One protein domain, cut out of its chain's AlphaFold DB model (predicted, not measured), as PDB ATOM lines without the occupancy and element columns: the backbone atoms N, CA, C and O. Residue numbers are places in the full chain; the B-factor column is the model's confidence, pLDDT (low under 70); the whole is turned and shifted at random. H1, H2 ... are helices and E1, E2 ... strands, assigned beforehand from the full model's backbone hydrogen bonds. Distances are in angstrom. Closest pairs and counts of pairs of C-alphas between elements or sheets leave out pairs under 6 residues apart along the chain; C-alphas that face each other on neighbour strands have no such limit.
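Overview. This is residues 2 to 50 of the 65 residues of the protein "Nitrite reductase large subunit" of Salmonella enterica I (UniProt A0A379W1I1). Picture a chain drawn out into an open arch with no core: the short helix H1 forms one foot, the short helices H2 and H3 follow one another on the rise, and the small hairpin of E1 and E2 forms the other foot. Between H3 and the hairpin a long stretch with no named element, residues 23 to 39, makes the rest of the arch, and the hollow under it is empty. The printed part has 49 residues, with three named helices and two named strands in the order H1, H2, H3, E1, E2; the sheet has the order E1 - E2 and is antiparallel. The class is mixed, helices and strands, though under half of the residues are in named elements. The whole is extended, with a radius of gyration of the C-alphas of 18.0 A, and its outline is flat, spanning 50 by 28 by 14 A.

Arrangement. Start at the first printed residues, where H1 takes up residues 2 to 6; it touches no helix. Go on through a tight link of 4 residues to H2, residues 11 to 17, and you will find H1 and H2 apart. One residue, Thr 18, makes the tight link to H3, residues 19 to 22. H2 and H3 only just touch, with 3 pairs of C-alphas within 8 A, and only at the corner by their link; the closest C-alphas are those of Thr 15 and Ala 21, 5.5 A apart. H1 and H3 are apart. In the backbones of H1 and H2 every O i to N i+4 pair is within hydrogen-bond range, while H3, with 4 residues, is too short for such a pair and has its one O i to N i+3 pair within range. Beyond the long link of 17 residues, look for the hairpin of E1, residues 40 to 43, and E2, residues 46 to 49, joined by a tight link of 2 residues. These neighbours are antiparallel, at 139 degrees between their directions. C-alphas 40 and 49 face each other at 4.5 A, and C-alphas 43 and 46 at 5.4 A. Check N 41 and O 48, within hydrogen-bond range at 2.9 A, and N 46 and O 43, at 3.0 A. H1 and H2 are each apart from both strands, and H3 is apart from E2.

Along the chain. Find C-alpha 2 at (109.637, 61.122, 104.445); from there H1, residues 2 to 6, runs 6.4 A to C-alpha 6. H2 begins at C-alpha 11, at (95.474, 66.592, 117.496), and covers 10.0 A to C-alpha 17. H3, residues 19 to 22, follows with 5.2 A from first to last C-alpha. E1 runs from C-alpha 40 to C-alpha 43, 9.4 A. E2 runs from C-alpha 46 to C-alpha 49, 10.2 A, and ends at (83.915, 55.669, 141.306).

Size, cuts and confidence. The two C-alphas farthest apart are those of Ala 2 and Pro 36, at 51.4 A; the first and last printed C-alphas, of Ala 2 and Ala 50, are 48.5 A apart. Residues 2 to 13, 16 to 21 and 26 to 36 stand free. The printed part runs from residue 2 to residue 50 of a chain of 65 residues and has no cut. The one long link is that from H3 to E1. The mean pLDDT of the printed part of this model is 85.3; look at the B-factor column of residues 26 to 30, within the long link, for the 5 residues under 70.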
ATOM      1  N   ALA A   2     109.356  59.804 103.842       92.38
ATOM      2  CA  ALA A   2     109.637  61.122 104.445       92.38
ATOM      3  C   ALA A   2     108.487  62.142 104.293       92.38
ATOM      4  O   ALA A   2     108.058  62.731 105.277       92.38
ATOM      5  N   ARG A   3     107.914  62.253 103.085       93.94
ATOM      6  CA  ARG A   3     106.758  63.126 102.803       93.94
ATOM      7  C   ARG A   3     105.548  62.847 103.704       93.94
ATOM      8  O   ARG A   3     104.907  63.781 104.156       93.94
ATOM      9  N   LEU A   4     105.244  61.573 103.960       89.94
ATOM     10  CA  LEU A   4     104.091  61.185 104.779       89.94
ATOM     11  C   LEU A   4     104.313  61.529 106.253       89.94
ATOM     12  O   LEU A   4     103.394  62.028 106.883       89.94
ATOM     13  N   ARG A   5     105.531  61.343 106.780       85.75
ATOM     14  CA  ARG A   5     105.858  61.741 108.162       85.75
ATOM     15  C   ARG A   5     105.718  63.248 108.377       85.75
ATOM     16  O   ARG A   5     105.218  63.653 109.412       85.75
ATOM     17  N   ALA A   6     106.125  64.053 107.394       88.69
ATOM     18  CA  ALA A   6     105.996  65.509 107.459       88.69
ATOM     19  C   ALA A   6     104.539  65.999 107.361       88.69
ATOM     20  O   ALA A   6     104.243  67.104 107.792       88.69
ATOM     21  N   ALA A   7     103.644  65.189 106.790       91.00
ATOM     22  CA  ALA A   7     102.232  65.521 106.618       91.00
ATOM     23  C   ALA A   7     101.330  64.975 107.741       91.00
ATOM     24  O   ALA A   7     100.125  65.210 107.710       91.00
ATOM     25  N   VAL A   8     101.874  64.222 108.706       91.44
ATOM     26  CA  VAL A   8     101.092  63.748 109.854       91.44
ATOM     27  C   VAL A   8     100.753  64.932 110.748       91.44
ATOM     28  O   VAL A   8     101.638  65.646 111.213       91.44
ATOM     29  N   VAL A   9      99.463  65.081 111.033       89.19
ATOM     30  CA  VAL A   9      98.944  65.995 112.048       89.19
ATOM     31  C   VAL A   9      98.374  65.147 113.179       89.19
ATOM     32  O   VAL A   9      97.627  64.201 112.935       89.19
ATOM     33  N   CYS A  10      98.777  65.453 114.410       91.56
ATOM     34  CA  CYS A  10      98.286  64.797 115.615       91.56
ATOM     35  C   CYS A  10      97.614  65.845 116.497       91.56
ATOM     36  O   CYS A  10      98.274  66.764 116.982       91.56
ATOM     37  N   GLU A  11      96.316  65.668 116.728       89.38
ATOM     38  CA  GLU A  11      95.474  66.592 117.496       89.38
ATOM     39  C   GLU A  11      96.002  66.801 118.928       89.38
ATOM     40  O   GLU A  11      95.958  67.908 119.468       89.38
ATOM     41  N   TRP A  12      96.587  65.761 119.531       89.44
ATOM     42  CA  TRP A  12      97.208  65.854 120.855       89.44
ATOM     43  C   TRP A  12      98.487  66.683 120.849       89.44
ATOM     44  O   TRP A  12      98.680  67.522 121.726       89.44
ATOM     45  N   THR A  13      99.350  66.487 119.851       90.62
ATOM     46  CA  THR A  13     100.583  67.271 119.712       90.62
ATOM     47  C   THR A  13     100.264  68.747 119.496       90.62
ATOM     48  O   THR A  13     100.893  69.610 120.104       90.62
ATOM     49  N   GLU A  14      99.262  69.048 118.672       91.62
ATOM     50  CA  GLU A  14      98.787  70.415 118.446       91.62
ATOM     51  C   GLU A  14      98.243  71.049 119.732       91.62
ATOM     52  O   GLU A  14      98.618  72.168 120.086       91.62
ATOM     53  N   THR A  15      97.430  70.300 120.477       89.94
ATOM     54  CA  THR A  15      96.873  70.730 121.765       89.94
ATOM     55  C   THR A  15      97.966  71.023 122.796       89.94
ATOM     56  O   THR A  15      97.924  72.054 123.464       89.94
ATOM     57  N   VAL A  16      98.967  70.144 122.921       88.94
ATOM     58  CA  VAL A  16     100.093  70.325 123.853       88.94
ATOM     59  C   VAL A  16     100.959  71.516 123.445       88.94
ATOM     60  O   VAL A  16     101.373  72.287 124.305       88.94
ATOM     61  N   ASN A  17     101.196  71.726 122.151       92.75
ATOM     62  CA  ASN A  17     102.025  72.832 121.665       92.75
ATOM     63  C   ASN A  17     101.299  74.187 121.628       92.75
ATOM     64  O   ASN A  17     101.936  75.205 121.370       92.75
ATOM     65  N   THR A  18      99.992  74.216 121.905       94.38
ATOM     66  CA  THR A  18      99.169  75.431 121.902       94.38
ATOM     67  C   THR A  18      98.723  75.765 123.333       94.38
ATOM     68  O   THR A  18      97.704  75.244 123.790       94.38
ATOM     69  N   PRO A  19      99.423  76.655 124.068       91.00
ATOM     70  CA  PRO A  19      99.127  76.933 125.479       91.00
ATOM     71  C   PRO A  19      97.678  77.361 125.753       91.00
ATOM     72  O   PRO A  19      97.098  76.998 126.772       91.00
ATOM     73  N   SER A  20      97.050  78.085 124.822       90.69
ATOM     74  CA  SER A  20      95.641  78.483 124.931       90.69
ATOM     75  C   SER A  20      94.660  77.307 124.810       90.69
ATOM     76  O   SER A  20      93.562  77.372 125.366       90.69
ATOM     77  N   ALA A  21      95.038  76.223 124.125       88.94
ATOM     78  CA  ALA A  21      94.247  74.997 124.038       88.94
ATOM     79  C   ALA A  21      94.360  74.157 125.320       88.94
ATOM     80  O   ALA A  21      93.367  73.564 125.739       88.94
ATOM     81  N   GLN A  22      95.517  74.170 125.993       86.50
ATOM     82  CA  GLN A  22      95.734  73.436 127.250       86.50
ATOM     83  C   GLN A  22      94.751  73.848 128.353       86.50
ATOM     84  O   GLN A  22      94.274  73.003 129.103       86.50
ATOM     85  N   VAL A  23      94.382  75.132 128.421       81.62
ATOM     86  CA  VAL A  23      93.431  75.657 129.421       81.62
ATOM     87  C   VAL A  23      92.046  75.004 129.309       81.62
ATOM     88  O   VAL A  23      91.309  74.942 130.292       81.62
ATOM     89  N   ARG A  24      91.694  74.467 128.132       77.81
ATOM     90  CA  ARG A  24      90.436  73.737 127.915       77.81
ATOM     91  C   ARG A  24      90.438  72.365 128.598       77.81
ATOM     92  O   ARG A  24      89.371  71.849 128.913       77.81
ATOM     93  N   PHE A  25      91.615  71.808 128.888       73.12
ATOM     94  CA  PHE A  25      91.795  70.563 129.636       73.12
ATOM     95  C   PHE A  25      91.899  70.846 131.140       73.12
ATOM     96  O   PHE A  25      92.932  70.643 131.775       73.12
ATOM     97  N   LYS A  26      90.800  71.320 131.733       67.50
ATOM     98  CA  LYS A  26      90.625  71.334 133.192       67.50
ATOM     99  C   LYS A  26      89.910  70.059 133.633       67.50
ATOM    100  O   LYS A  26      88.895  69.691 133.052       67.50
ATOM    101  N   HIS A  27      90.406  69.432 134.702       64.31
ATOM    102  CA  HIS A  27      89.802  68.232 135.302       64.31
ATOM    103  C   HIS A  27      88.339  68.466 135.721       64.31
ATOM    104  O   HIS A  27      87.527  67.551 135.649       64.31
ATOM    105  N   PHE A  28      87.999  69.707 136.092       61.38
ATOM    106  CA  PHE A  28      86.639  70.139 136.394       61.38
ATOM    107  C   PHE A  28      86.426  71.534 135.797       61.38
ATOM    108  O   PHE A  28      86.960  72.529 136.281       61.38
ATOM    109  N   ILE A  29      85.692  71.603 134.687       57.72
ATOM    110  CA  ILE A  29      85.483  72.846 133.920       57.72
ATOM    111  C   ILE A  29      84.542  73.810 134.673       57.72
ATOM    112  O   ILE A  29      84.569  75.014 134.437       57.72
ATOM    113  N   ASN A  30      83.758  73.295 135.627       65.69
ATOM    114  CA  ASN A  30      82.603  74.006 136.180       65.69
ATOM    115  C   ASN A  30      82.748  74.438 137.651       65.69
ATOM    116  O   ASN A  30      81.945  75.244 138.109       65.69
ATOM    117  N   SER A  31      83.711  73.900 138.409       73.44
ATOM    118  CA  SER A  31      83.897  74.204 139.838       73.44
ATOM    119  C   SER A  31      85.144  73.508 140.393       73.44
ATOM    120  O   SER A  31      85.452  72.398 139.970       73.44
ATOM    121  N   ASP A  32      85.794  74.100 141.398       75.00
ATOM    122  CA  ASP A  32      86.832  73.422 142.197       75.00
ATOM    123  C   ASP A  32      86.229  72.459 143.243       75.00
ATOM    124  O   ASP A  32      86.942  71.720 143.925       75.00
ATOM    125  N   LYS A  33      84.897  72.459 143.393       79.12
ATOM    126  CA  LYS A  33      84.179  71.526 144.267       79.12
ATOM    127  C   LYS A  33      84.141  70.134 143.634       79.12
ATOM    128  O   LYS A  33      83.912  69.992 142.436       79.12
ATOM    129  N   ARG A  34      84.289  69.100 144.467       75.50
ATOM    130  CA  ARG A  34      84.027  67.711 144.060       75.50
ATOM    131  C   ARG A  34      82.552  67.547 143.697       75.50
ATOM    132  O   ARG A  34      81.694  68.141 144.347       75.50
ATOM    133  N   ASP A  35      82.273  66.729 142.688       79.50
ATOM    134  CA  ASP A  35      80.902  66.370 142.326       79.50
ATOM    135  C   ASP A  35      80.284  65.507 143.444       79.50
ATOM    136  O   ASP A  35      80.773  64.396 143.679       79.50
ATOM    137  N   PRO A  36      79.232  65.977 144.143       80.19
ATOM    138  CA  PRO A  36      78.593  65.214 145.215       80.19
ATOM    139  C   PRO A  36      77.925  63.921 144.718       80.19
ATOM    140  O   PRO A  36      77.656  63.028 145.518       80.19
ATOM    141  N   ASN A  37      77.681  63.785 143.410       82.62
ATOM    142  CA  ASN A  37      77.115  62.572 142.818       82.62
ATOM    143  C   ASN A  37      78.161  61.465 142.603       82.62
ATOM    144  O   ASN A  37      77.797  60.312 142.353       82.62
ATOM    145  N   VAL A  38      79.457  61.788 142.686       86.69
ATOM    146  CA  VAL A  38      80.546  60.821 142.515       86.69
ATOM    147  C   VAL A  38      80.992  60.311 143.880       86.69
ATOM    148  O   VAL A  38      81.810  60.918 144.568       86.69
ATOM    149  N   GLN A  39      80.471  59.147 144.256       89.88
ATOM    150  CA  GLN A  39      80.954  58.396 145.413       89.88
ATOM    151  C   GLN A  39      82.153  57.546 145.008       89.88
ATOM    152  O   GLN A  39      82.191  57.017 143.898       89.88
ATOM    153  N   VAL A  40      83.138  57.429 145.891       91.44
ATOM    154  CA  VAL A  40      84.421  56.784 145.603       91.44
ATOM    155  C   VAL A  40      84.602  55.598 146.541       91.44
ATOM    156  O   VAL A  40      84.376  55.728 147.741       91.44
ATOM    157  N   VAL A  41      85.022  54.459 145.995       92.06
ATOM    158  CA  VAL A  41      85.314  53.234 146.747       92.06
ATOM    159  C   VAL A  41      86.791  52.855 146.594       92.06
ATOM    160  O   VAL A  41      87.385  53.107 145.536       92.06
ATOM    161  N   PRO A  42      87.417  52.282 147.638       92.81
ATOM    162  CA  PRO A  42      88.775  51.765 147.539       92.81
ATOM    163  C   PRO A  42      88.791  50.482 146.699       92.81
ATOM    164  O   PRO A  42      88.059  49.536 146.981       92.81
ATOM    165  N   GLU A  43      89.658  50.429 145.690       91.25
ATOM    166  CA  GLU A  43      89.927  49.223 144.913       91.25
ATOM    167  C   GLU A  43      91.436  48.999 144.827       91.25
ATOM    168  O   GLU A  43      92.157  49.649 144.068       91.25
ATOM    169  N   ARG A  44      91.926  48.043 145.622       90.06
ATOM    170  CA  ARG A  44      93.362  47.769 145.764       90.06
ATOM    171  C   ARG A  44      94.098  49.039 146.222       90.06
ATOM    172  O   ARG A  44      93.824  49.533 147.308       90.06
ATOM    173  N   GLU A  45      95.004  49.560 145.399       92.25
ATOM    174  CA  GLU A  45      95.805  50.762 145.665       92.25
ATOM    175  C   GLU A  45      95.265  52.006 144.935       92.25
ATOM    176  O   GLU A  45      95.901  53.059 144.948       92.25
ATOM    177  N   GLN A  46      94.096  51.909 144.290       89.69
ATOM    178  CA  GLN A  46      93.489  53.011 143.551       89.69
ATOM    179  C   GLN A  46      92.051  53.272 144.009       89.69
ATOM    180  O   GLN A  46      91.250  52.374 144.246       89.69
ATOM    181  N   HIS A  47      91.697  54.547 144.108       89.50
ATOM    182  CA  HIS A  47      90.324  54.972 144.339       89.50
ATOM    183  C   HIS A  47      89.569  55.028 143.009       89.50
ATOM    184  O   HIS A  47      90.037  55.678 142.069       89.50
ATOM    185  N   ARG A  48      88.391  54.399 142.930       92.38
ATOM    186  CA  ARG A  48      87.527  54.463 141.741       92.38
ATOM    187  C   ARG A  48      86.107  54.916 142.082       92.38
ATOM    188  O   ARG A  48      85.690  54.788 143.232       92.38
ATOM    189  N   PRO A  49      85.336  55.417 141.106       93.25
ATOM    190  CA  PRO A  49      83.915  55.669 141.306       93.25
ATOM    191  C   PRO A  49      83.156  54.397 141.711       93.25
ATOM    192  O   PRO A  49      83.431  53.303 141.207       93.25
ATOM    193  N   ALA A  50      82.184  54.558 142.603       93.56
ATOM    194  CA  ALA A  50      81.256  53.518 143.018       93.56
ATOM    195  C   ALA A  50      80.368  53.090 141.840       93.56
ATOM    196  O   ALA A  50      79.768  53.926 141.146       93.56
TER     197      ALA A  50